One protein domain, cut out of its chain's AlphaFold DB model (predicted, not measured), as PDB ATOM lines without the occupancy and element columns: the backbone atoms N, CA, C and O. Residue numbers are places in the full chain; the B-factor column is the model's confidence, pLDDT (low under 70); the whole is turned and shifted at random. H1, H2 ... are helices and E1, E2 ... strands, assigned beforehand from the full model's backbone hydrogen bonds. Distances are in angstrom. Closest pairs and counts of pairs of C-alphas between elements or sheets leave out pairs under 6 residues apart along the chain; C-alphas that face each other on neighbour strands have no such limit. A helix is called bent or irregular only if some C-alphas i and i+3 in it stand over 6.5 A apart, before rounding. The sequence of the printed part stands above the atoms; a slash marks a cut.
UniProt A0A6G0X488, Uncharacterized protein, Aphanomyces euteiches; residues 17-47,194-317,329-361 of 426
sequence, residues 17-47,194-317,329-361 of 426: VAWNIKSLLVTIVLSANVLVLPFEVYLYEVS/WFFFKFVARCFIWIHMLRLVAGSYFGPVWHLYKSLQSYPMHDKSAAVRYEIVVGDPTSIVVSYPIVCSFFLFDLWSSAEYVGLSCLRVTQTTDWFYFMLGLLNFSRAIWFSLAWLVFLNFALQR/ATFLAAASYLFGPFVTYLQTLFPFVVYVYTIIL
ATOM      1  N   VAL A  17     193.319 172.560 211.362       87.62
ATOM      2  CA  VAL A  17     192.014 173.028 210.875       87.62
ATOM      3  C   VAL A  17     192.255 173.996 209.722       87.62
ATOM      4  O   VAL A  17     192.942 175.000 209.899       87.62
ATOM      5  N   ALA A  18     191.712 173.692 208.548       90.88
ATOM      6  CA  ALA A  18     191.816 174.530 207.360       90.88
ATOM      7  C   ALA A  18     190.433 174.994 206.890       90.88
ATOM      8  O   ALA A  18     189.436 174.290 207.050       90.88
ATOM      9  N   TRP A  19     190.386 176.178 206.285       91.62
ATOM     10  CA  TRP A  19     189.197 176.680 205.603       91.62
ATOM     11  C   TRP A  19     189.188 176.204 204.159       91.62
ATOM     12  O   TRP A  19     190.207 176.294 203.468       91.62
ATOM     13  N   ASN A  20     188.027 175.778 203.670       94.00
ATOM     14  CA  ASN A  20     187.845 175.626 202.237       94.00
ATOM     15  C   ASN A  20     187.686 177.017 201.603       94.00
ATOM     16  O   ASN A  20     186.619 177.630 201.683       94.00
ATOM     17  N   ILE A  21     188.749 177.508 200.962       91.00
ATOM     18  CA  ILE A  21     188.812 178.860 200.382       91.00
ATOM     19  C   ILE A  21     187.685 179.096 199.370       91.00
ATOM     20  O   ILE A  21     187.104 180.177 199.351       91.00
ATOM     21  N   LYS A  22     187.334 178.089 198.558       94.62
ATOM     22  CA  LYS A  22     186.265 178.219 197.556       94.62
ATOM     23  C   LYS A  22     184.917 178.466 198.226       94.62
ATOM     24  O   LYS A  22     184.217 179.397 197.846       94.62
ATOM     25  N   SER A  23     184.588 177.677 199.250       93.38
ATOM     26  CA  SER A  23     183.355 177.871 200.019       93.38
ATOM     27  C   SER A  23     183.328 179.235 200.708       93.38
ATOM     28  O   SER A  23     182.325 179.932 200.633       93.38
ATOM     29  N   LEU A  24     184.457 179.671 201.278       92.12
ATOM     30  CA  LEU A  24     184.560 180.960 201.955       92.12
ATOM     31  C   LEU A  24     184.330 182.129 200.991       92.12
ATOM     32  O   LEU A  24     183.583 183.046 201.321       92.12
ATOM     33  N   LEU A  25     184.927 182.081 199.798       93.31
ATOM     34  CA  LEU A  25     184.713 183.091 198.760       93.31
ATOM     35  C   LEU A  25     183.241 183.158 198.340       93.31
ATOM     36  O   LEU A  25     182.676 184.248 198.299       93.31
ATOM     37  N   VAL A  26     182.605 182.010 198.091       92.81
ATOM     38  CA  VAL A  26     181.178 181.951 197.731       92.81
ATOM     39  C   VAL A  26     180.311 182.531 198.848       92.81
ATOM     40  O   VAL A  26     179.459 183.377 198.588       92.81
ATOM     41  N   THR A  27     180.565 182.153 200.100       92.56
ATOM     42  CA  THR A  27     179.862 182.695 201.267       92.56
ATOM     43  C   THR A  27     180.037 184.208 201.396       92.56
ATOM     44  O   THR A  27     179.063 184.896 201.690       92.56
ATOM     45  N   ILE A  28     181.238 184.754 201.168       92.19
ATOM     46  CA  ILE A  28     181.482 186.206 201.223       92.19
ATOM     47  C   ILE A  28     180.689 186.927 200.131       92.19
ATOM     48  O   ILE A  28     180.043 187.932 200.423       92.19
ATOM     49  N   VAL A  29     180.684 186.398 198.905       92.75
ATOM     50  CA  VAL A  29     179.924 186.972 197.784       92.75
ATOM     51  C   VAL A  29     178.422 186.952 198.074       92.75
ATOM     52  O   VAL A  29     177.763 187.978 197.929       92.75
ATOM     53  N   LEU A  30     177.882 185.829 198.555       90.25
ATOM     54  CA  LEU A  30     176.467 185.726 198.936       90.25
ATOM     55  C   LEU A  30     176.116 186.653 200.111       90.25
ATOM     56  O   LEU A  30     175.082 187.317 200.079       90.25
ATOM     57  N   SER A  31     176.999 186.773 201.110       92.19
ATOM     58  CA  SER A  31     176.831 187.725 202.220       92.19
ATOM     59  C   SER A  31     176.755 189.161 201.707       92.19
ATOM     60  O   SER A  31     175.876 189.914 202.115       92.19
ATOM     61  N   ALA A  32     177.672 189.539 200.814       92.38
ATOM     62  CA  ALA A  32     177.699 190.870 200.226       92.38
ATOM     63  C   ALA A  32     176.425 191.137 199.421       92.38
ATOM     64  O   ALA A  32     175.808 192.180 199.612       92.38
ATOM     65  N   ASN A  33     175.986 190.174 198.605       90.94
ATOM     66  CA  ASN A  33     174.755 190.278 197.827       90.94
ATOM     67  C   ASN A  33     173.541 190.568 198.726       90.94
ATOM     68  O   ASN A  33     172.834 191.547 198.515       90.94
ATOM     69  N   VAL A  34     173.356 189.786 199.796       90.75
ATOM     70  CA  VAL A  34     172.250 189.979 200.750       90.75
ATOM     71  C   VAL A  34     172.320 191.336 201.451       90.75
ATOM     72  O   VAL A  34     171.294 191.976 201.667       90.75
ATOM     73  N   LEU A  35     173.520 191.795 201.806       93.75
ATOM     74  CA  LEU A  35     173.711 193.088 202.462       93.75
ATOM     75  C   LEU A  35     173.542 194.278 201.506       93.75
ATOM     76  O   LEU A  35     173.352 195.392 201.982       93.75
ATOM     77  N   VAL A  36     173.588 194.080 200.189       94.12
ATOM     78  CA  VAL A  36     173.352 195.145 199.200       94.12
ATOM     79  C   VAL A  36     171.857 195.355 198.927       94.12
ATOM     80  O   VAL A  36     171.467 196.478 198.606       94.12
ATOM     81  N   LEU A  37     171.006 194.347 199.155       91.88
ATOM     82  CA  LEU A  37     169.564 194.388 198.849       91.88
ATOM     83  C   LEU A  37     168.818 195.650 199.344       91.88
ATOM     84  O   LEU A  37     168.010 196.181 198.582       91.88
ATOM     85  N   PRO A  38     169.056 196.198 200.560       94.00
ATOM     86  CA  PRO A  38     168.383 197.428 200.997       94.00
ATOM     87  C   PRO A  38     168.702 198.666 200.145       94.00
ATOM     88  O   PRO A  38     167.941 199.629 200.171       94.00
ATOM     89  N   PHE A  39     169.832 198.667 199.434       94.12
ATOM     90  CA  PHE A  39     170.323 199.793 198.635       94.12
ATOM     91  C   PHE A  39     170.255 199.546 197.126       94.12
ATOM     92  O   PHE A  39     170.280 200.512 196.367       94.12
ATOM     93  N   GLU A  40     170.110 198.291 196.692       92.50
ATOM     94  CA  GLU A  40     169.901 197.905 195.287       92.50
ATOM     95  C   GLU A  40     168.754 198.684 194.629       92.50
ATOM     96  O   GLU A  40     168.822 199.062 193.465       92.50
ATOM     97  N   VAL A  41     167.747 199.024 195.430       90.94
ATOM     98  CA  VAL A  41     166.617 199.890 195.086       90.94
ATOM     99  C   VAL A  41     166.982 201.189 194.380       90.94
ATOM    100  O   VAL A  41     166.237 201.641 193.521       90.94
ATOM    101  N   TYR A  42     168.140 201.776 194.672       91.38
ATOM    102  CA  TYR A  42     168.562 203.033 194.051       91.38
ATOM    103  C   TYR A  42     169.092 202.880 192.619       91.38
ATOM    104  O   TYR A  42     169.439 203.878 191.997       91.38
ATOM    105  N   LEU A  43     169.145 201.656 192.082       89.19
ATOM    106  CA  LEU A  43     169.409 201.427 190.659       89.19
ATOM    107  C   LEU A  43     168.209 201.797 189.780       89.19
ATOM    108  O   LEU A  43     168.388 202.125 188.611       89.19
ATOM    109  N   TYR A  44     166.995 201.740 190.328       85.69
ATOM    110  CA  TYR A  44     165.755 202.015 189.596       85.69
ATOM    111  C   TYR A  44     164.825 203.009 190.307       85.69
ATOM    112  O   TYR A  44     163.886 203.487 189.678       85.69
ATOM    113  N   GLU A  45     165.074 203.345 191.576       87.12
ATOM    114  CA  GLU A  45     164.399 204.422 192.307       87.12
ATOM    115  C   GLU A  45     165.263 205.689 192.375       87.12
ATOM    116  O   GLU A  45     166.492 205.624 192.441       87.12
ATOM    117  N   VAL A  46     164.620 206.857 192.457       84.69
ATOM    118  CA  VAL A  46     165.328 208.130 192.645       84.69
ATOM    119  C   VAL A  46     166.040 208.161 194.004       84.69
ATOM    120  O   VAL A  46     165.465 207.868 195.057       84.69
ATOM    121  N   SER A  47     167.318 208.548 193.984       85.25
ATOM    122  CA  SER A  47     168.145 208.701 195.183       85.25
ATOM    123  C   SER A  47     167.676 209.875 196.055       85.25
ATOM    124  O   SER A  47     167.358 210.941 195.524       85.25
ATOM    125  N   TRP A 194     160.015 212.077 202.760       87.25
ATOM    126  CA  TRP A 194     159.680 210.674 202.522       87.25
ATOM    127  C   TRP A 194     160.868 209.881 201.977       87.25
ATOM    128  O   TRP A 194     161.148 208.784 202.457       87.25
ATOM    129  N   PHE A 195     161.625 210.440 201.027       87.00
ATOM    130  CA  PHE A 195     162.827 209.779 200.508       87.00
ATOM    131  C   PHE A 195     163.900 209.603 201.583       87.00
ATOM    132  O   PHE A 195     164.480 208.521 201.696       87.00
ATOM    133  N   PHE A 196     164.123 210.622 202.421       91.38
ATOM    134  CA  PHE A 196     165.030 210.503 203.565       91.38
ATOM    135  C   PHE A 196     164.522 209.511 204.608       91.38
ATOM    136  O   PHE A 196     165.315 208.735 205.135       91.38
ATOM    137  N   PHE A 197     163.217 209.486 204.875       93.50
ATOM    138  CA  PHE A 197     162.616 208.499 205.764       93.50
ATOM    139  C   PHE A 197     162.862 207.069 205.260       93.50
ATOM    140  O   PHE A 197     163.385 206.247 206.014       93.50
ATOM    141  N   LYS A 198     162.591 206.789 203.972       92.62
ATOM    142  CA  LYS A 198     162.895 205.489 203.344       92.62
ATOM    143  C   LYS A 198     164.384 205.152 203.447       92.62
ATOM    144  O   LYS A 198     164.731 204.044 203.843       92.62
ATOM    145  N   PHE A 199     165.267 206.108 203.157       94.50
ATOM    146  CA  PHE A 199     166.717 205.914 203.246       94.50
ATOM    147  C   PHE A 199     167.179 205.557 204.664       94.50
ATOM    148  O   PHE A 199     167.884 204.571 204.858       94.50
ATOM    149  N   VAL A 200     166.735 206.311 205.673       96.19
ATOM    150  CA  VAL A 200     167.061 206.049 207.080       96.19
ATOM    151  C   VAL A 200     166.538 204.675 207.510       96.19
ATOM    152  O   VAL A 200     167.265 203.912 208.149       96.19
ATOM    153  N   ALA A 201     165.318 204.315 207.108       96.25
ATOM    154  CA  ALA A 201     164.747 203.002 207.379       96.25
ATOM    155  C   ALA A 201     165.567 201.867 206.721       96.25
ATOM    156  O   ALA A 201     165.843 200.851 207.368       96.25
ATOM    157  N   ARG A 202     166.051 202.072 205.485       96.06
ATOM    158  CA  ARG A 202     166.963 201.154 204.771       96.06
ATOM    159  C   ARG A 202     168.323 201.032 205.473       96.06
ATOM    160  O   ARG A 202     168.837 199.925 205.620       96.06
ATOM    161  N   CYS A 203     168.880 202.121 206.004       96.81
ATOM    162  CA  CYS A 203     170.095 202.064 206.823       96.81
ATOM    163  C   CYS A 203     169.885 201.255 208.112       96.81
ATOM    164  O   CYS A 203     170.749 200.458 208.485       96.81
ATOM    165  N   PHE A 204     168.742 201.412 208.786       96.94
ATOM    166  CA  PHE A 204     168.435 200.636 209.989       96.94
ATOM    167  C   PHE A 204     168.327 199.137 209.700       96.94
ATOM    168  O   PHE A 204     168.938 198.344 210.427       96.94
ATOM    169  N   ILE A 205     167.608 198.737 208.641       96.38
ATOM    170  CA  ILE A 205     167.520 197.315 208.290       96.38
ATOM    171  C   ILE A 205     168.878 196.770 207.847       96.38
ATOM    172  O   ILE A 205     169.229 195.654 208.218       96.38
ATOM    173  N   TRP A 206     169.681 197.567 207.140       96.81
ATOM    174  CA  TRP A 206     171.019 197.175 206.718       96.81
ATOM    175  C   TRP A 206     171.933 196.880 207.913       96.81
ATOM    176  O   TRP A 206     172.539 195.809 207.984       96.81
ATOM    177  N   ILE A 207     171.971 197.774 208.911       96.75
ATOM    178  CA  ILE A 207     172.723 197.551 210.158       96.75
ATOM    179  C   ILE A 207     172.201 196.300 210.876       96.75
ATOM    180  O   ILE A 207     172.989 195.517 211.415       96.75
ATOM    181  N   HIS A 208     170.882 196.096 210.897       95.88
ATOM    182  CA  HIS A 208     170.282 194.910 211.499       95.88
ATOM    183  C   HIS A 208     170.725 193.624 210.785       95.88
ATOM    184  O   HIS A 208     171.213 192.707 211.444       95.88
ATOM    185  N   MET A 209     170.650 193.576 209.453       95.44
ATOM    186  CA  MET A 209     171.107 192.445 208.638       95.44
ATOM    187  C   MET A 209     172.605 192.183 208.825       95.44
ATOM    188  O   MET A 209     173.004 191.034 208.998       95.44
ATOM    189  N   LEU A 210     173.431 193.231 208.894       95.69
ATOM    190  CA  LEU A 210     174.863 193.103 209.165       95.69
ATOM    191  C   LEU A 210     175.126 192.449 210.527       95.69
ATOM    192  O   LEU A 210     175.945 191.535 210.630       95.69
ATOM    193  N   ARG A 211     174.402 192.868 211.574       95.44
ATOM    194  CA  ARG A 211     174.496 192.255 212.910       95.44
ATOM    195  C   ARG A 211     174.034 190.801 212.907       95.44
ATOM    196  O   ARG A 211     174.662 189.985 213.576       95.44
ATOM    197  N   LEU A 212     172.983 190.470 212.157       94.19
ATOM    198  CA  LEU A 212     172.505 189.093 212.011       94.19
ATOM    199  C   LEU A 212     173.548 188.205 211.329       94.19
ATOM    200  O   LEU A 212     173.860 187.131 211.834       94.19
ATOM    201  N   VAL A 213     174.138 188.661 210.225       94.25
ATOM    202  CA  VAL A 213     175.179 187.909 209.514       94.25
ATOM    203  C   VAL A 213     176.433 187.759 210.384       94.25
ATOM    204  O   VAL A 213     176.966 186.660 210.534       94.25
ATOM    205  N   ALA A 214     176.891 188.829 211.034       94.12
ATOM    206  CA  ALA A 214     178.070 188.773 211.895       94.12
ATOM    207  C   ALA A 214     177.852 187.889 213.137       94.12
ATOM    208  O   ALA A 214     178.683 187.036 213.452       94.12
ATOM    209  N   GLY A 215     176.732 188.079 213.838       94.25
ATOM    210  CA  GLY A 215     176.443 187.423 215.112       94.25
ATOM    211  C   GLY A 215     175.901 186.005 214.969       94.25
ATOM    212  O   GLY A 215     176.375 185.108 215.658       94.25
ATOM    213  N   SER A 216     174.937 185.788 214.073       91.50
ATOM    214  CA  SER A 216     174.219 184.512 213.950       91.50
ATOM    215  C   SER A 216     174.843 183.550 212.939       91.50
ATOM    216  O   SER A 216     174.589 182.352 213.028       91.50
ATOM    217  N   TYR A 217     175.664 184.035 211.998       93.00
ATOM    218  CA  TYR A 217     176.349 183.181 211.020       93.00
ATOM    219  C   TYR A 217     177.857 183.084 211.287       93.00
ATOM    220  O   TYR A 217     178.358 182.013 211.637       93.00
ATOM    221  N   PHE A 218     178.594 184.196 211.185       93.06
ATOM    222  CA  PHE A 218     180.055 184.162 211.323       93.06
ATOM    223  C   PHE A 218     180.515 183.858 212.755       93.06
ATOM    224  O   PHE A 218     181.512 183.158 212.932       93.06
ATOM    225  N   GLY A 219     179.778 184.307 213.776       93.31
ATOM    226  CA  GLY A 219     180.058 184.001 215.182       93.31
ATOM    227  C   GLY A 219     180.129 182.491 215.472       93.31
ATOM    228  O   GLY A 219     181.182 182.012 215.905       93.31
ATOM    229  N   PRO A 220     179.065 181.712 215.199       93.25
ATOM    230  CA  PRO A 220     179.070 180.259 215.367       93.25
ATOM    231  C   PRO A 220     180.117 179.538 214.513       93.25
ATOM    232  O   PRO A 220     180.774 178.619 214.999       93.25
ATOM    233  N   VAL A 221     180.325 179.974 213.267       92.81
ATOM    234  CA  VAL A 221     181.349 179.414 212.366       92.81
ATOM    235  C   VAL A 221     182.758 179.615 212.936       92.81
ATOM    236  O   VAL A 221     183.585 178.700 212.939       92.81
ATOM    237  N   TRP A 222     183.024 180.789 213.505       92.69
ATOM    238  CA  TRP A 222     184.283 181.087 214.181       92.69
ATOM    239  C   TRP A 222     184.446 180.312 215.492       92.69
ATOM    240  O   TRP A 222     185.534 179.825 215.810       92.69
ATOM    241  N   HIS A 223     183.361 180.154 216.251       93.06
ATOM    242  CA  HIS A 223     183.351 179.336 217.459       93.06
ATOM    243  C   HIS A 223     183.654 177.863 217.141       93.06
ATOM    244  O   HIS A 223     184.453 177.236 217.841       93.06
ATOM    245  N   LEU A 224     183.087 177.324 216.056       91.75
ATOM    246  CA  LEU A 224     183.377 175.978 215.561       91.75
ATOM    247  C   LEU A 224     184.861 175.818 215.212       91.75
ATOM    248  O   LEU A 224     185.485 174.849 215.642       91.75
ATOM    249  N   TYR A 225     185.447 176.788 214.508       91.75
ATOM    250  CA  TYR A 225     186.877 176.789 214.192       91.75
ATOM    251  C   TYR A 225     187.750 176.704 215.451       91.75
ATOM    252  O   TYR A 225     188.598 175.817 215.557       91.75
ATOM    253  N   LYS A 226     187.497 177.565 216.447       91.06
ATOM    254  CA  LYS A 226     188.224 177.536 217.728       91.06
ATOM    255  C   LYS A 226     188.023 176.222 218.484       91.06
ATOM    256  O   LYS A 226     188.961 175.701 219.081       91.06
ATOM    257  N   SER A 227     186.813 175.671 218.445       89.88
ATOM    258  CA  SER A 227     186.476 174.428 219.142       89.88
ATOM    259  C   SER A 227     187.192 173.223 218.529       89.88
ATOM    260  O   SER A 227     187.731 172.409 219.270       89.88
ATOM    261  N   LEU A 228     187.276 173.146 217.197       88.50
ATOM    262  CA  LEU A 228     187.991 172.082 216.479       88.50
ATOM    263  C   LEU A 228     189.516 172.156 216.648       88.50
ATOM    264  O   LEU A 228     190.200 171.135 216.549       88.50
ATOM    265  N   GLN A 229     190.063 173.341 216.934       85.81
ATOM    266  CA  GLN A 229     191.474 173.475 217.307       85.81
ATOM    267  C   GLN A 229     191.751 172.895 218.699       85.81
ATOM    268  O   GLN A 229     192.768 172.227 218.896       85.81
ATOM    269  N   SER A 230     190.838 173.107 219.647       85.69
ATOM    270  CA  SER A 230     191.031 172.740 221.056       85.69
ATOM    271  C   SER A 230     190.589 171.308 221.386       85.69
ATOM    272  O   SER A 230     191.256 170.616 222.158       85.69
ATOM    273  N   TYR A 231     189.510 170.811 220.777       83.31
ATOM    274  CA  TYR A 231     188.844 169.564 221.172       83.31
ATOM    275  C   TYR A 231     188.695 168.571 220.006       83.31
ATOM    276  O   TYR A 231     188.461 168.988 218.871       83.31
ATOM    277  N   PRO A 232     188.842 167.253 220.253       77.50
ATOM    278  CA  PRO A 232     188.520 166.240 219.258       77.50
ATOM    279  C   PRO A 232     187.000 166.142 219.099       77.50
ATOM    280  O   PRO A 232     186.259 166.242 220.072       77.50
ATOM    281  N   MET A 233     186.530 165.909 217.874       73.38
ATOM    282  CA  MET A 233     185.090 165.822 217.587       73.38
ATOM    283  C   MET A 233     184.422 164.597 218.242       73.38
ATOM    284  O   MET A 233     183.225 164.605 218.515       73.38
ATOM    285  N   HIS A 234     185.194 163.532 218.478       74.81
ATOM    286  CA  HIS A 234     184.724 162.312 219.126       74.81
ATOM    287  C   HIS A 234     185.884 161.620 219.845       74.81
ATOM    288  O   HIS A 234     186.987 161.578 219.296       74.81
ATOM    289  N   ASP A 235     185.631 161.004 221.002       70.00
ATOM    290  CA  ASP A 235     186.660 160.308 221.799       70.00
ATOM    291  C   ASP A 235     187.351 159.167 221.035       70.00
ATOM    292  O   ASP A 235     188.483 158.797 221.338       70.00
ATOM    293  N   LYS A 236     186.682 158.623 220.011       71.62
ATOM    294  CA  LYS A 236     187.208 157.558 219.139       71.62
ATOM    295  C   LYS A 236     187.768 158.063 217.807       71.62
ATOM    296  O   LYS A 236     188.231 157.258 217.004       71.62
ATOM    297  N   SER A 237     187.677 159.362 217.519       69.81
ATOM    298  CA  SER A 237     188.099 159.896 216.224       69.81
ATOM    299  C   SER A 237     189.603 160.161 216.211       69.81
ATOM    300  O   SER A 237     190.099 161.014 216.942       69.81
ATOM    301  N   ALA A 238     190.318 159.461 215.329       71.69
ATOM    302  CA  ALA A 238     191.732 159.701 215.034       71.69
ATOM    303  C   ALA A 238     191.945 160.835 214.009       71.69
ATOM    304  O   ALA A 238     193.037 160.975 213.461       71.69
ATOM    305  N   ALA A 239     190.911 161.626 213.697       75.25
ATOM    306  CA  ALA A 239     191.011 162.692 212.706       75.25
ATOM    307  C   ALA A 239     191.977 163.794 213.177       75.25
ATOM    308  O   ALA A 239     191.743 164.475 214.174       75.25
ATOM    309  N   VAL A 240     193.071 163.975 212.433       78.00
ATOM    310  CA  VAL A 240     194.101 164.998 212.700       78.00
ATOM    311  C   VAL A 240     193.875 166.266 211.868       78.00
ATOM    312  O   VAL A 240     194.358 167.344 212.224       78.00
ATOM    313  N   ARG A 241     193.125 166.153 210.764       84.12
ATOM    314  CA  ARG A 241     192.874 167.238 209.814       84.12
ATOM    315  C   ARG A 241     191.378 167.478 209.659       84.12
ATOM    316  O   ARG A 241     190.637 166.549 209.350       84.12
ATOM    317  N   TYR A 242     190.974 168.727 209.837       88.50
ATOM    318  CA  TYR A 242     189.605 169.186 209.637       88.50
ATOM    319  C   TYR A 242     189.575 170.227 208.526       88.50
ATOM    320  O   TYR A 242     190.444 171.098 208.459       88.50
ATOM    321  N   GLU A 243     188.561 170.146 207.677       91.31
ATOM    322  CA  GLU A 243     188.262 171.157 206.672       91.31
ATOM    323  C   GLU A 243     186.876 171.726 206.957       91.31
ATOM    324  O   GLU A 243     185.899 170.982 207.045       91.31
ATOM    325  N   ILE A 244     186.800 173.043 207.151       91.81
ATOM    326  CA  ILE A 244     185.533 173.735 207.374       91.81
ATOM    327  C   ILE A 244     185.007 174.210 206.025       91.81
ATOM    328  O   ILE A 244     185.634 175.038 205.357       91.81
ATOM    329  N   VAL A 245     183.841 173.686 205.657       92.94
ATOM    330  CA  VAL A 245     183.061 174.120 204.499       92.94
ATOM    331  C   VAL A 245     181.915 174.981 205.012       92.94
ATOM    332  O   VAL A 245     181.118 174.533 205.836       92.94
ATOM    333  N   VAL A 246     181.866 176.227 204.553       92.12
ATOM    334  CA  VAL A 246     180.835 177.200 204.934       92.12
ATOM    335  C   VAL A 246     179.746 177.281 203.863       92.12
ATOM    336  O   VAL A 246     180.004 177.041 202.685       92.12
ATOM    337  N   GLY A 247     178.510 177.541 204.293       87.62
ATOM    338  CA  GLY A 247     177.318 177.556 203.438       87.62
ATOM    339  C   GLY A 247     176.792 178.962 203.140       87.62
ATOM    340  O   GLY A 247     177.488 179.958 203.327       87.62
ATOM    341  N   ASP A 248     175.537 179.055 202.718       85.19
ATOM    342  CA  ASP A 248     174.875 180.325 202.406       85.19
ATOM    343  C   ASP A 248     174.244 180.985 203.659       85.19
ATOM    344  O   ASP A 248     173.377 180.375 204.298       85.19
ATOM    345  N   PRO A 249     174.630 182.227 204.025       87.56
ATOM    346  CA  PRO A 249     174.025 182.953 205.141       87.56
ATOM    347  C   PRO A 249     172.637 183.530 204.827       87.56
ATOM    348  O   PRO A 249     171.943 183.952 205.755       87.56
ATOM    349  N   THR A 250     172.207 183.543 203.560       85.94
ATOM    350  CA  THR A 250     170.921 184.120 203.126       85.94
ATOM    351  C   THR A 250     169.748 183.526 203.897       85.94
ATOM    352  O   THR A 250     168.892 184.258 204.392       85.94
ATOM    353  N   SER A 251     169.750 182.203 204.083       84.56
ATOM    354  CA  SER A 251     168.710 181.482 204.827       84.56
ATOM    355  C   SER A 251     168.511 182.008 206.255       84.56
ATOM    356  O   SER A 251     167.375 182.083 206.728       84.56
ATOM    357  N   ILE A 252     169.584 182.430 206.930       87.69
ATOM    358  CA  ILE A 252     169.513 182.985 208.286       87.69
ATOM    359  C   ILE A 252     168.845 184.350 208.256       87.69
ATOM    360  O   ILE A 252     167.938 184.583 209.045       87.69
ATOM    361  N   VAL A 253     169.251 185.232 207.342       89.12
ATOM    362  CA  VAL A 253     168.704 186.594 207.241       89.12
ATOM    363  C   VAL A 253     167.217 186.564 206.889       89.12
ATOM    364  O   VAL A 253     166.406 187.217 207.543       89.12
ATOM    365  N   VAL A 254     166.855 185.737 205.910       86.94
ATOM    366  CA  VAL A 254     165.484 185.557 205.420       86.94
ATOM    367  C   VAL A 254     164.559 184.910 206.460       86.94
ATOM    368  O   VAL A 254     163.345 185.096 206.418       86.94
ATOM    369  N   SER A 255     165.110 184.181 207.432       86.44
ATOM    370  CA  SER A 255     164.308 183.563 208.494       86.44
ATOM    371  C   SER A 255     163.744 184.575 209.502       86.44
ATOM    372  O   SER A 255     162.832 184.229 210.255       86.44
ATOM    373  N   TYR A 256     164.257 185.811 209.545       90.81
ATOM    374  CA  TYR A 256     163.771 186.824 210.482       90.81
ATOM    375  C   TYR A 256     162.547 187.562 209.917       90.81
ATOM    376  O   TYR A 256     162.661 188.265 208.911       90.81
ATOM    377  N   PRO A 257     161.381 187.508 210.593       91.56
ATOM    378  CA  PRO A 257     160.144 188.106 210.087       91.56
ATOM    379  C   PRO A 257     160.241 189.627 209.929       91.56
ATOM    380  O   PRO A 257     159.617 190.184 209.038       91.56
ATOM    381  N   ILE A 258     161.047 190.296 210.759       93.25
ATOM    382  CA  ILE A 258     161.261 191.749 210.685       93.25
ATOM    383  C   ILE A 258     161.883 192.142 209.339       93.25
ATOM    384  O   ILE A 258     161.466 193.135 208.748       93.25
ATOM    385  N   VAL A 259     162.837 191.350 208.837       94.38
ATOM    386  CA  VAL A 259     163.508 191.604 207.553       94.38
ATOM    387  C   VAL A 259     162.516 191.446 206.405       94.38
ATOM    388  O   VAL A 259     162.357 192.362 205.604       94.38
ATOM    389  N   CYS A 260     161.780 190.332 206.376       93.31
ATOM    390  CA  CYS A 260     160.761 190.088 205.355       93.31
ATOM    391  C   CYS A 260     159.673 191.170 205.358       93.31
ATOM    392  O   CYS A 260     159.373 191.734 204.310       93.31
ATOM    393  N   SER A 261     159.123 191.514 206.527       93.12
ATOM    394  CA  SER A 261     158.110 192.566 206.647       93.12
ATOM    395  C   SER A 261     158.627 193.920 206.169       93.12
ATOM    396  O   SER A 261     157.909 194.619 205.462       93.12
ATOM    397  N   PHE A 262     159.869 194.283 206.506       95.75
ATOM    398  CA  PHE A 262     160.472 195.526 206.033       95.75
ATOM    399  C   PHE A 262     160.500 195.594 204.504       95.75
ATOM    400  O   PHE A 262     160.006 196.564 203.937       95.75
ATOM    401  N   PHE A 263     161.019 194.561 203.835       94.62
ATOM    402  CA  PHE A 263     161.101 194.550 202.372       94.62
ATOM    403  C   PHE A 263     159.725 194.538 201.694       94.62
ATOM    404  O   PHE A 263     159.569 195.135 200.630       94.62
ATOM    405  N   LEU A 264     158.712 193.923 202.315       94.06
ATOM    406  CA  LEU A 264     157.331 194.009 201.835       94.06
ATOM    407  C   LEU A 264     156.795 195.440 201.884       94.06
ATOM    408  O   LEU A 264     156.270 195.932 200.887       94.06
ATOM    409  N   PHE A 265     156.940 196.115 203.026       94.12
ATOM    410  CA  PHE A 265     156.500 197.502 203.162       94.12
ATOM    411  C   PHE A 265     157.295 198.440 202.253       94.12
ATOM    412  O   PHE A 265     156.705 199.324 201.641       94.12
ATOM    413  N   ASP A 266     158.601 198.225 202.112       94.50
ATOM    414  CA  ASP A 266     159.465 198.999 201.221       94.50
ATOM    415  C   ASP A 266     159.017 198.884 199.752       94.50
ATOM    416  O   ASP A 266     158.916 199.902 199.061       94.50
ATOM    417  N   LEU A 267     158.641 197.680 199.305       92.44
ATOM    418  CA  LEU A 267     158.107 197.442 197.962       92.44
ATOM    419  C   LEU A 267     156.749 198.130 197.745       92.44
ATOM    420  O   LEU A 267     156.567 198.830 196.753       92.44
ATOM    421  N   TRP A 268     155.811 197.982 198.686       92.31
ATOM    422  CA  TRP A 268     154.496 198.639 198.621       92.31
ATOM    423  C   TRP A 268     154.596 200.166 198.680       92.31
ATOM    424  O   TRP A 268     153.845 200.874 198.015       92.31
ATOM    425  N   SER A 269     155.548 200.683 199.458       90.88
ATOM    426  CA  SER A 269     155.805 202.119 199.584       90.88
ATOM    427  C   SER A 269     156.399 202.759 198.327       90.88
ATOM    428  O   SER A 269     156.435 203.988 198.243       90.88
ATOM    429  N   SER A 270     156.875 201.929 197.397       90.62
ATOM    430  CA  SER A 270     157.535 202.311 196.145       90.62
ATOM    431  C   SER A 270     156.786 201.719 194.939       90.62
ATOM    432  O   SER A 270     157.398 201.313 193.948       90.62
ATOM    433  N   ALA A 271     155.455 201.622 195.040       89.75
ATOM    434  CA  ALA A 271     154.584 201.030 194.025       89.75
ATOM    435  C   ALA A 271     154.680 201.733 192.661       89.75
ATOM    436  O   ALA A 271     154.523 201.084 191.629       89.75
ATOM    437  N   GLU A 272     155.014 203.024 192.642       87.75
ATOM    438  CA  GLU A 272     155.277 203.794 191.425       87.75
ATOM    439  C   GLU A 272     156.419 203.194 190.586       87.75
ATOM    440  O   GLU A 272     156.341 203.114 189.363       87.75
ATOM    441  N   TYR A 273     157.450 202.656 191.239       90.19
ATOM    442  CA  TYR A 273     158.561 201.996 190.555       90.19
ATOM    443  C   TYR A 273     158.241 200.546 190.187       90.19
ATOM    444  O   TYR A 273     158.816 200.008 189.239       90.19
ATOM    445  N   VAL A 274     157.305 199.907 190.899       90.12
ATOM    446  CA  VAL A 274     156.767 198.593 190.511       90.12
ATOM    447  C   VAL A 274     155.994 198.719 189.199       90.12
ATOM    448  O   VAL A 274     156.290 197.976 188.266       90.12
ATOM    449  N   GLY A 275     155.091 199.701 189.085       88.50
ATOM    450  CA  GLY A 275     154.370 199.992 187.842       88.50
ATOM    451  C   GLY A 275     155.311 200.333 186.685       88.50
ATOM    452  O   GLY A 275     155.211 199.753 185.604       88.50
ATOM    453  N   LEU A 276     156.315 201.172 186.945       89.44
ATOM    454  CA  LEU A 276     157.365 201.477 185.971       89.44
ATOM    455  C   LEU A 276     158.126 200.228 185.502       89.44
ATOM    456  O   LEU A 276     158.475 200.087 184.331       89.44
ATOM    457  N   SER A 277     158.370 199.283 186.405       89.69
ATOM    458  CA  SER A 277     159.082 198.051 186.061       89.69
ATOM    459  C   SER A 277     158.232 197.095 185.239       89.69
ATOM    460  O   SER A 277     158.772 196.471 184.327       89.69
ATOM    461  N   CYS A 278     156.914 197.028 185.478       87.00
ATOM    462  CA  CYS A 278     155.978 196.324 184.592       87.00
ATOM    463  C   CYS A 278     156.137 196.806 183.152       87.00
ATOM    464  O   CYS A 278     156.224 196.000 182.229       87.00
ATOM    465  N   LEU A 279     156.228 198.125 182.978       87.62
ATOM    466  CA  LEU A 279     156.409 198.731 181.674       87.62
ATOM    467  C   LEU A 279     157.766 198.364 181.059       87.62
ATOM    468  O   LEU A 279     157.814 197.905 179.920       87.62
ATOM    469  N   ARG A 280     158.859 198.475 181.819       88.31
ATOM    470  CA  ARG A 280     160.219 198.166 181.340       88.31
ATOM    471  C   ARG A 280     160.413 196.699 180.952       88.31
ATOM    472  O   ARG A 280     161.116 196.417 179.989       88.31
ATOM    473  N   VAL A 281     159.742 195.760 181.622       86.62
ATOM    474  CA  VAL A 281     159.782 194.331 181.248       86.62
ATOM    475  C   VAL A 281     159.136 194.060 179.884       86.62
ATOM    476  O   VAL A 281     159.464 193.067 179.239       86.62
ATOM    477  N   THR A 282     158.271 194.945 179.388       81.38
ATOM    478  CA  THR A 282     157.727 194.820 178.023       81.38
ATOM    479  C   THR A 282     158.672 195.353 176.936       81.38
ATOM    480  O   THR A 282     158.438 195.106 175.754       81.38
ATOM    481  N   GLN A 283     159.761 196.037 177.308       82.75
ATOM    482  CA  GLN A 283     160.686 196.681 176.371       82.75
ATOM    483  C   GLN A 283     161.789 195.733 175.911       82.75
ATOM    484  O   GLN A 283     162.910 195.769 176.397       82.75
ATOM    485  N   THR A 284     161.492 194.885 174.930       78.69
ATOM    486  CA  THR A 284     162.472 193.926 174.385       78.69
ATOM    487  C   THR A 284     163.495 194.554 173.431       78.69
ATOM    488  O   THR A 284     164.450 193.886 173.036       78.69
ATOM    489  N   THR A 285     163.316 195.822 173.055       82.50
ATOM    490  CA  THR A 285     164.230 196.552 172.164       82.50
ATOM    491  C   THR A 285     165.451 197.102 172.898       82.50
ATOM    492  O   THR A 285     166.541 197.109 172.326       82.50
ATOM    493  N   ASP A 286     165.295 197.502 174.164       85.69
ATOM    494  CA  ASP A 286     166.386 197.983 175.009       85.69
ATOM    495  C   ASP A 286     166.652 197.014 176.169       85.69
ATOM    496  O   ASP A 286     165.989 197.015 177.212       85.69
ATOM    497  N   TRP A 287     167.676 196.180 175.978       88.00
ATOM    498  CA  TRP A 287     168.085 195.165 176.946       88.00
ATOM    499  C   TRP A 287     168.479 195.740 178.305       88.00
ATOM    500  O   TRP A 287     168.334 195.043 179.309       88.00
ATOM    501  N   PHE A 288     168.968 196.982 178.366       90.56
ATOM    502  CA  PHE A 288     169.379 197.578 179.630       90.56
ATOM    503  C   PHE A 288     168.166 197.828 180.530       90.56
ATOM    504  O   PHE A 288     168.127 197.343 181.663       90.56
ATOM    505  N   TYR A 289     167.138 198.505 180.013       88.94
ATOM    506  CA  TYR A 289     165.917 198.775 180.776       88.94
ATOM    507  C   TYR A 289     165.098 197.517 181.021       88.94
ATOM    508  O   TYR A 289     164.528 197.373 182.104       88.94
ATOM    509  N   PHE A 290     165.109 196.571 180.082       88.69
ATOM    510  CA  PHE A 290     164.528 195.252 180.295       88.69
ATOM    511  C   PHE A 290     165.144 194.558 181.518       88.69
ATOM    512  O   PHE A 290     164.424 194.198 182.449       88.69
ATOM    513  N   MET A 291     166.478 194.441 181.570       89.00
ATOM    514  CA  MET A 291     167.189 193.843 182.708       89.00
ATOM    515  C   MET A 291     166.949 194.618 184.008       89.00
ATOM    516  O   MET A 291     166.772 194.005 185.060       89.00
ATOM    517  N   LEU A 292     166.884 195.951 183.941       89.69
ATOM    518  CA  LEU A 292     166.580 196.796 185.094       89.69
ATOM    519  C   LEU A 292     165.157 196.555 185.631       89.69
ATOM    520  O   LEU A 292     164.953 196.497 186.844       89.69
ATOM    521  N   GLY A 293     164.184 196.355 184.738       88.75
ATOM    522  CA  GLY A 293     162.820 195.963 185.090       88.75
ATOM    523  C   GLY A 293     162.770 194.586 185.753       88.75
ATOM    524  O   GLY A 293     162.162 194.443 186.816       88.75
ATOM    525  N   LEU A 294     163.460 193.586 185.184       87.38
ATOM    526  CA  LEU A 294     163.567 192.247 185.785       87.38
ATOM    527  C   LEU A 294     164.196 192.306 187.185       87.38
ATOM    528  O   LEU A 294     163.731 191.622 188.099       87.38
ATOM    529  N   LEU A 295     165.223 193.142 187.360       88.75
ATOM    530  CA  LEU A 295     165.901 193.321 188.638       88.75
ATOM    531  C   LEU A 295     164.954 193.891 189.700       88.75
ATOM    532  O   LEU A 295     164.856 193.314 190.778       88.75
ATOM    533  N   ASN A 296     164.176 194.938 189.405       88.94
ATOM    534  CA  ASN A 296     163.205 195.445 190.385       88.94
ATOM    535  C   ASN A 296     162.107 194.413 190.699       88.94
ATOM    536  O   ASN A 296     161.712 194.257 191.857       88.94
ATOM    537  N   PHE A 297     161.646 193.647 189.704       86.62
ATOM    538  CA  PHE A 297     160.678 192.574 189.947       86.62
ATOM    539  C   PHE A 297     161.211 191.455 190.827       86.62
ATOM    540  O   PHE A 297     160.426 190.804 191.520       86.62
ATOM    541  N   SER A 298     162.525 191.239 190.855       87.38
ATOM    542  CA  SER A 298     163.115 190.227 191.720       87.38
ATOM    543  C   SER A 298     162.782 190.424 193.202       87.38
ATOM    544  O   SER A 298     162.644 189.442 193.930       87.38
ATOM    545  N   ARG A 299     162.523 191.666 193.641       88.75
ATOM    546  CA  ARG A 299     162.068 191.996 195.004       88.75
ATOM    547  C   ARG A 299     160.754 191.317 195.381       88.75
ATOM    548  O   ARG A 299     160.459 191.160 196.564       88.75
ATOM    549  N   ALA A 300     159.962 190.874 194.410       88.31
ATOM    550  CA  ALA A 300     158.734 190.137 194.669       88.31
ATOM    551  C   ALA A 300     158.985 188.773 195.349       88.31
ATOM    552  O   ALA A 300     158.070 188.193 195.938       88.31
ATOM    553  N   ILE A 301     160.237 188.295 195.362       89.88
ATOM    554  CA  ILE A 301     160.706 187.182 196.199       89.88
ATOM    555  C   ILE A 301     160.288 187.320 197.669       89.88
ATOM    556  O   ILE A 301     159.957 186.325 198.316       89.88
ATOM    557  N   TRP A 302     160.247 188.543 198.201       91.88
ATOM    558  CA  TRP A 302     159.954 188.783 199.608       91.88
ATOM    559  C   TRP A 302     158.521 188.399 199.986       91.88
ATOM    560  O   TRP A 302     158.305 187.992 201.124       91.88
ATOM    561  N   PHE A 303     157.564 188.406 199.047       91.50
ATOM    562  CA  PHE A 303     156.214 187.864 199.275       91.50
ATOM    563  C   PHE A 303     156.250 186.368 199.570       91.50
ATOM    564  O   PHE A 303     155.697 185.904 200.566       91.50
ATOM    565  N   SER A 304     156.972 185.627 198.735       90.69
ATOM    566  CA  SER A 304     157.169 184.186 198.871       90.69
ATOM    567  C   SER A 304     157.874 183.845 200.193       90.69
ATOM    568  O   SER A 304     157.426 182.978 200.948       90.69
ATOM    569  N   LEU A 305     158.930 184.584 200.538       90.50
ATOM    570  CA  LEU A 305     159.694 184.376 201.771       90.50
ATOM    571  C   LEU A 305     158.908 184.747 203.035       90.50
ATOM    572  O   LEU A 305     158.872 183.969 203.989       90.50
ATOM    573  N   ALA A 306     158.233 185.898 203.046       91.94
ATOM    574  CA  ALA A 306     157.384 186.314 204.160       91.94
ATOM    575  C   ALA A 306     156.251 185.314 204.396       91.94
ATOM    576  O   ALA A 306     155.975 184.932 205.537       91.94
ATOM    577  N   TRP A 307     155.636 184.835 203.312       91.56
ATOM    578  CA  TRP A 307     154.605 183.817 203.390       91.56
ATOM    579  C   TRP A 307     155.147 182.486 203.911       91.56
ATOM    580  O   TRP A 307     154.497 181.857 204.741       91.56
ATOM    581  N   LEU A 308     156.356 182.069 203.516       89.81
ATOM    582  CA  LEU A 308     157.002 180.878 204.074       89.81
ATOM    583  C   LEU A 308     157.215 181.005 205.593       89.81
ATOM    584  O   LEU A 308     156.907 180.067 206.333       89.81
ATOM    585  N   VAL A 309     157.699 182.156 206.070       90.38
ATOM    586  CA  VAL A 309     157.882 182.424 207.509       90.38
ATOM    587  C   VAL A 309     156.538 182.380 208.241       90.38
ATOM    588  O   VAL A 309     156.417 181.718 209.277       90.38
ATOM    589  N   PHE A 310     155.508 183.015 207.679       90.44
ATOM    590  CA  PHE A 310     154.152 182.992 208.222       90.44
ATOM    591  C   PHE A 310     153.563 181.574 208.265       90.44
ATOM    592  O   PHE A 310     153.050 181.150 209.301       90.44
ATOM    593  N   LEU A 311     153.681 180.808 207.177       88.25
ATOM    594  CA  LEU A 311     153.227 179.421 207.102       88.25
ATOM    595  C   LEU A 311     153.941 178.548 208.129       88.25
ATOM    596  O   LEU A 311     153.286 177.751 208.794       88.25
ATOM    597  N   ASN A 312     155.257 178.692 208.290       87.94
ATOM    598  CA  ASN A 312     156.007 177.935 209.288       87.94
ATOM    599  C   ASN A 312     155.477 178.221 210.702       87.94
ATOM    600  O   ASN A 312     155.181 177.293 211.455       87.94
ATOM    601  N   PHE A 313     155.259 179.495 211.032       88.31
ATOM    602  CA  PHE A 313     154.657 179.895 212.303       88.31
ATOM    603  C   PHE A 313     153.239 179.329 212.491       88.31
ATOM    604  O   PHE A 313     152.934 178.740 213.533       88.31
ATOM    605  N   ALA A 314     152.377 179.442 211.478       88.62
ATOM    606  CA  ALA A 314     151.010 178.926 211.519       88.62
ATOM    607  C   ALA A 314     150.977 177.394 211.662       88.62
ATOM    608  O   ALA A 314     150.220 176.858 212.469       88.62
ATOM    609  N   LEU A 315     151.830 176.672 210.932       87.38
ATOM    610  CA  LEU A 315     151.930 175.214 210.995       87.38
ATOM    611  C   LEU A 315     152.465 174.720 212.336       87.38
ATOM    612  O   LEU A 315     152.002 173.681 212.810       87.38
ATOM    613  N   GLN A 316     153.401 175.446 212.953       87.69
ATOM    614  CA  GLN A 316     153.870 175.150 214.306       87.69
ATOM    615  C   GLN A 316     152.747 175.330 215.327       87.69
ATOM    616  O   GLN A 316     152.505 174.427 216.126       87.69
ATOM    617  N   ARG A 317     151.990 176.435 215.248       90.56
ATOM    618  CA  ARG A 317     150.827 176.654 216.125       90.56
ATOM    619  C   ARG A 317     149.725 175.614 215.936       90.56
ATOM    620  O   ARG A 317     149.097 175.214 216.908       90.56
ATOM    621  N   ALA A 329     165.076 177.767 201.656       79.75
ATOM    622  CA  ALA A 329     164.940 179.196 201.397       79.75
ATOM    623  C   ALA A 329     165.749 179.640 200.171       79.75
ATOM    624  O   ALA A 329     165.295 180.502 199.427       79.75
ATOM    625  N   THR A 330     166.902 179.017 199.917       79.75
ATOM    626  CA  THR A 330     167.776 179.342 198.778       79.75
ATOM    627  C   THR A 330     167.150 178.899 197.459       79.75
ATOM    628  O   THR A 330     167.132 179.637 196.475       79.75
ATOM    629  N   PHE A 331     166.573 177.695 197.448       82.31
ATOM    630  CA  PHE A 331     165.847 177.186 196.289       82.31
ATOM    631  C   PHE A 331     164.567 177.983 196.045       82.31
ATOM    632  O   PHE A 331     164.275 178.332 194.905       82.31
ATOM    633  N   LEU A 332     163.826 178.311 197.108       85.25
ATOM    634  CA  LEU A 332     162.645 179.162 197.015       85.25
ATOM    635  C   LEU A 332     163.003 180.540 196.463       85.25
ATOM    636  O   LEU A 332     162.288 181.052 195.608       85.25
ATOM    637  N   ALA A 333     164.121 181.106 196.915       82.38
ATOM    638  CA  ALA A 333     164.630 182.373 196.434       82.38
ATOM    639  C   ALA A 333     164.933 182.327 194.934       82.38
ATOM    640  O   ALA A 333     164.384 183.117 194.172       82.38
ATOM    641  N   ALA A 334     165.733 181.352 194.496       82.19
ATOM    642  CA  ALA A 334     166.063 181.170 193.086       82.19
ATOM    643  C   ALA A 334     164.812 180.918 192.226       82.19
ATOM    644  O   ALA A 334     164.660 181.506 191.157       82.19
ATOM    645  N   ALA A 335     163.884 180.087 192.710       82.31
ATOM    646  CA  ALA A 335     162.627 179.820 192.031       82.31
ATOM    647  C   ALA A 335     161.791 181.099 191.903       82.31
ATOM    648  O   ALA A 335     161.397 181.451 190.802       82.31
ATOM    649  N   SER A 336     161.551 181.833 192.989       82.50
ATOM    650  CA  SER A 336     160.769 183.073 192.959       82.50
ATOM    651  C   SER A 336     161.427 184.177 192.124       82.50
ATOM    652  O   SER A 336     160.708 184.908 191.448       82.50
ATOM    653  N   TYR A 337     162.761 184.262 192.117       80.06
ATOM    654  CA  TYR A 337     163.522 185.191 191.276       80.06
ATOM    655  C   TYR A 337     163.319 184.915 189.783       80.06
ATOM    656  O   TYR A 337     163.185 185.848 189.004       80.06
ATOM    657  N   LEU A 338     163.274 183.641 189.380       79.12
ATOM    658  CA  LEU A 338     163.034 183.258 187.986       79.12
ATOM    659  C   LEU A 338     161.549 183.336 187.626       79.12
ATOM    660  O   LEU A 338     161.191 183.893 186.593       79.12
ATOM    661  N   PHE A 339     160.678 182.794 188.480       76.50
ATOM    662  CA  PHE A 339     159.245 182.716 188.221       76.50
ATOM    663  C   PHE A 339     158.576 184.084 188.231       76.50
ATOM    664  O   PHE A 339     157.690 184.271 187.418       76.50
ATOM    665  N   GLY A 340     158.962 185.035 189.086       73.94
ATOM    666  CA  GLY A 340     158.301 186.346 189.140       73.94
ATOM    667  C   GLY A 340     158.349 187.080 187.793       73.94
ATOM    668  O   GLY A 340     157.318 187.190 187.129       73.94
ATOM    669  N   PRO A 341     159.538 187.503 187.329       75.06
ATOM    670  CA  PRO A 341     159.684 188.218 186.068       75.06
ATOM    671  C   PRO A 341     159.227 187.395 184.855       75.06
ATOM    672  O   PRO A 341     158.602 187.934 183.945       75.06
ATOM    673  N   PHE A 342     159.478 186.080 184.852       77.06
ATOM    674  CA  PHE A 342     159.050 185.201 183.763       77.06
ATOM    675  C   PHE A 342     157.528 185.046 183.692       77.06
ATOM    676  O   PHE A 342     156.957 185.129 182.610       77.06
ATOM    677  N   VAL A 343     156.851 184.842 184.826       77.88
ATOM    678  CA  VAL A 343     155.387 184.747 184.876       77.88
ATOM    679  C   VAL A 343     154.776 186.081 184.487       77.88
ATOM    680  O   VAL A 343     153.859 186.080 183.677       77.88
ATOM    681  N   THR A 344     155.297 187.207 184.977       76.81
ATOM    682  CA  THR A 344     154.806 188.532 184.577       76.81
ATOM    683  C   THR A 344     154.981 188.771 183.080       76.81
ATOM    684  O   THR A 344     154.044 189.221 182.431       76.81
ATOM    685  N   TYR A 345     156.118 188.385 182.497       78.69
ATOM    686  CA  TYR A 345     156.307 188.432 181.047       78.69
ATOM    687  C   TYR A 345     155.327 187.514 180.301       78.69
ATOM    688  O   TYR A 345     154.707 187.925 179.331       78.69
ATOM    689  N   LEU A 346     155.110 186.279 180.762       80.69
ATOM    690  CA  LEU A 346     154.110 185.403 180.145       80.69
ATOM    691  C   LEU A 346     152.693 185.979 180.256       80.69
ATOM    692  O   LEU A 346     151.914 185.850 179.318       80.69
ATOM    693  N   GLN A 347     152.352 186.628 181.371       80.94
ATOM    694  CA  GLN A 347     151.045 187.252 181.581       80.94
ATOM    695  C   GLN A 347     150.757 188.356 180.557       80.94
ATOM    696  O   GLN A 347     149.599 188.505 180.173       80.94
ATOM    697  N   THR A 348     151.773 189.080 180.073       75.19
ATOM    698  CA  THR A 348     151.579 190.093 179.022       75.19
ATOM    699  C   THR A 348     151.331 189.482 177.642       75.19
ATOM    700  O   THR A 348     150.687 190.115 176.812       75.19
ATOM    701  N   LEU A 349     151.756 188.235 177.404       80.06
ATOM    702  CA  LEU A 349     151.521 187.531 176.137       80.06
ATOM    703  C   LEU A 349     150.090 186.993 175.995       80.06
ATOM    704  O   LEU A 349     149.658 186.708 174.880       80.06
ATOM    705  N   PHE A 350     149.350 186.814 177.096       81.88
ATOM    706  CA  PHE A 350     147.991 186.267 177.068       81.88
ATOM    707  C   PHE A 350     146.938 187.391 177.107       81.88
ATOM    708  O   PHE A 350     146.715 187.969 178.175       81.88
ATOM    709  N   PRO A 351     146.187 187.646 176.012       76.12
ATOM    710  CA  PRO A 351     145.221 188.751 175.949       76.12
ATOM    711  C   PRO A 351     144.135 188.677 177.023       76.12
ATOM    712  O   PRO A 351     143.709 189.694 177.561       76.12
ATOM    713  N   PHE A 352     143.715 187.460 177.381       80.56
ATOM    714  CA  PHE A 352     142.748 187.236 178.454       80.56
ATOM    715  C   PHE A 352     143.254 187.746 179.810       80.56
ATOM    716  O   PHE A 352     142.497 188.352 180.561       80.56
ATOM    717  N   VAL A 353     144.533 187.523 180.124       82.06
ATOM    718  CA  VAL A 353     145.120 187.932 181.406       82.06
ATOM    719  C   VAL A 353     145.243 189.450 181.472       82.06
ATOM    720  O   VAL A 353     144.833 190.052 182.462       82.06
ATOM    721  N   VAL A 354     145.731 190.072 180.397       79.69
ATOM    722  CA  VAL A 354     145.791 191.536 180.269       79.69
ATOM    723  C   VAL A 354     144.395 192.142 180.423       79.69
ATOM    724  O   VAL A 354     144.213 193.060 181.217       79.69
ATOM    725  N   TYR A 355     143.384 191.567 179.766       81.50
ATOM    726  CA  TYR A 355     141.996 192.007 179.896       81.50
ATOM    727  C   TYR A 355     141.483 191.927 181.344       81.50
ATOM    728  O   TYR A 355     140.895 192.885 181.848       81.50
ATOM    729  N   VAL A 356     141.762 190.833 182.062       84.94
ATOM    730  CA  VAL A 356     141.413 190.714 183.487       84.94
ATOM    731  C   VAL A 356     142.077 191.817 184.316       84.94
ATOM    732  O   VAL A 356     141.403 192.438 185.135       84.94
ATOM    733  N   TYR A 357     143.359 192.118 184.088       84.62
ATOM    734  CA  TYR A 357     144.032 193.208 184.802       84.62
ATOM    735  C   TYR A 357     143.435 194.582 184.488       84.62
ATOM    736  O   TYR A 357     143.252 195.369 185.415       84.62
ATOM    737  N   THR A 358     143.062 194.855 183.234       82.06
ATOM    738  CA  THR A 358     142.393 196.121 182.883       82.06
ATOM    739  C   THR A 358     141.048 196.279 183.588       82.06
ATOM    740  O   THR A 358     140.752 197.356 184.093       82.06
ATOM    741  N   ILE A 359     140.262 195.201 183.721       85.19
ATOM    742  CA  ILE A 359     139.015 195.233 184.502       85.19
ATOM    743  C   ILE A 359     139.312 195.571 185.962       85.19
ATOM    744  O   ILE A 359     138.615 196.389 186.552       85.19
ATOM    745  N   ILE A 360     140.338 194.943 186.545       87.62
ATOM    746  CA  ILE A 360     140.688 195.128 187.956       87.62
ATOM    747  C   ILE A 360     141.159 196.565 188.240       87.62
ATOM    748  O   ILE A 360     140.787 197.113 189.276       87.62
ATOM    749  N   LEU A 361     141.935 197.177 187.339       84.25
ATOM    750  CA  LEU A 361     142.411 198.566 187.471       84.25
ATOM    751  C   LEU A 361     141.276 199.598 187.453       84.25
ATOM    752  O   LEU A 361     141.392 200.668 188.047       84.25
TER     753      LEU A 361
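AT A GLANCE: This is residues 17 to 47, 194 to 317 and 329 to 361 of the 426 residues of an uncharacterized protein of Aphanomyces euteiches (UniProt A0A6G0X488). A long pair of helices, H2 with H1 alongside part of it running the opposite way, makes the long axis; a small two-stranded sheet, E1 and E2, lies near the end of H2 at one end, and toward the other the shorter helices H3 and H4 pack on H2, with H7 and H8 beyond them and the hairpin of H5 and H6 packed on H8. Residues 311 to 317 of H7 and residues 351 to 356 of H9 stick out, as does the loop 234 to 239. The 188 printed residues run E1 H1 H2 E2 H3 H4 H5 H6 H7 H8 H9, mostly helix, with the strands parallel. The whole is loose, with a radius of gyration of the C-alphas of 20.8 A, and elongated, spanning 70 by 42 by 37 A.

IN THESE COORDINATES: Find C-alpha 17 at (192.014, 173.028, 210.875), where E1, residues 17 to 19, begins. H1, residues 21 to 43, is 31.3 A long and irregular: C-alphas 35 and 38 are 7.0 A apart, and it has a kink of 63 degrees near residue 37. H2, residues 194 to 230, runs 52.6 A from C-alpha 194 at (159.680, 210.674, 202.522). Next come E2, residues 241 to 244, H3, 250 to 254, H4, 257 to 268, H5, 271 to 281, and H6, 287 to 298. H7, residues 301 to 317, is 24.6 A long, and H8, 329 to 349, is 29.8 A. H9, residues 351 to 361, ends at (142.411, 198.566, 187.471).

HOW THE PARTS SIT: Look first at H8, the hub, touching five helices. With residues 336 to 341 alone it touches H6, at a steep tilt of 55 degrees; the closest C-alphas, Ser 298 and Tyr 337, are 5.1 A apart. H5 and H6 form a helical hairpin, closest at C-alphas 277 and 293, 4.4 A. H7 touches H4 with residues 302 to 309 alone, closest at C-alphas 260 and 306, 5.2 A. H1 and H2 touch, opposite ways at a shallow tilt of 10 degrees, with residues 31 to 39 and 202 to 213 alone; C-alphas 38 and 202 are closest, 5.5 A. H2 and H8 are apart. Between E1 and E2, N 18 and O 242 are 2.9 A apart, within hydrogen-bond range. Every O i to N i+4 pair is in range in H3, H4, H5, H6, H7 and H9, but 14 of 19 in H1, 30 of 33 in H2 and 15 of 17 in H8.

THE WHOLE: C-alphas 238 and 359, the farthest apart, are 70.5 A apart. Two cuts leave gaps of 11.4 A from C-alpha 47 to 194 and 20.6 A from 317 to 329. Of the links printed whole, none is long. Ser 237 alone is under 70 in pLDDT.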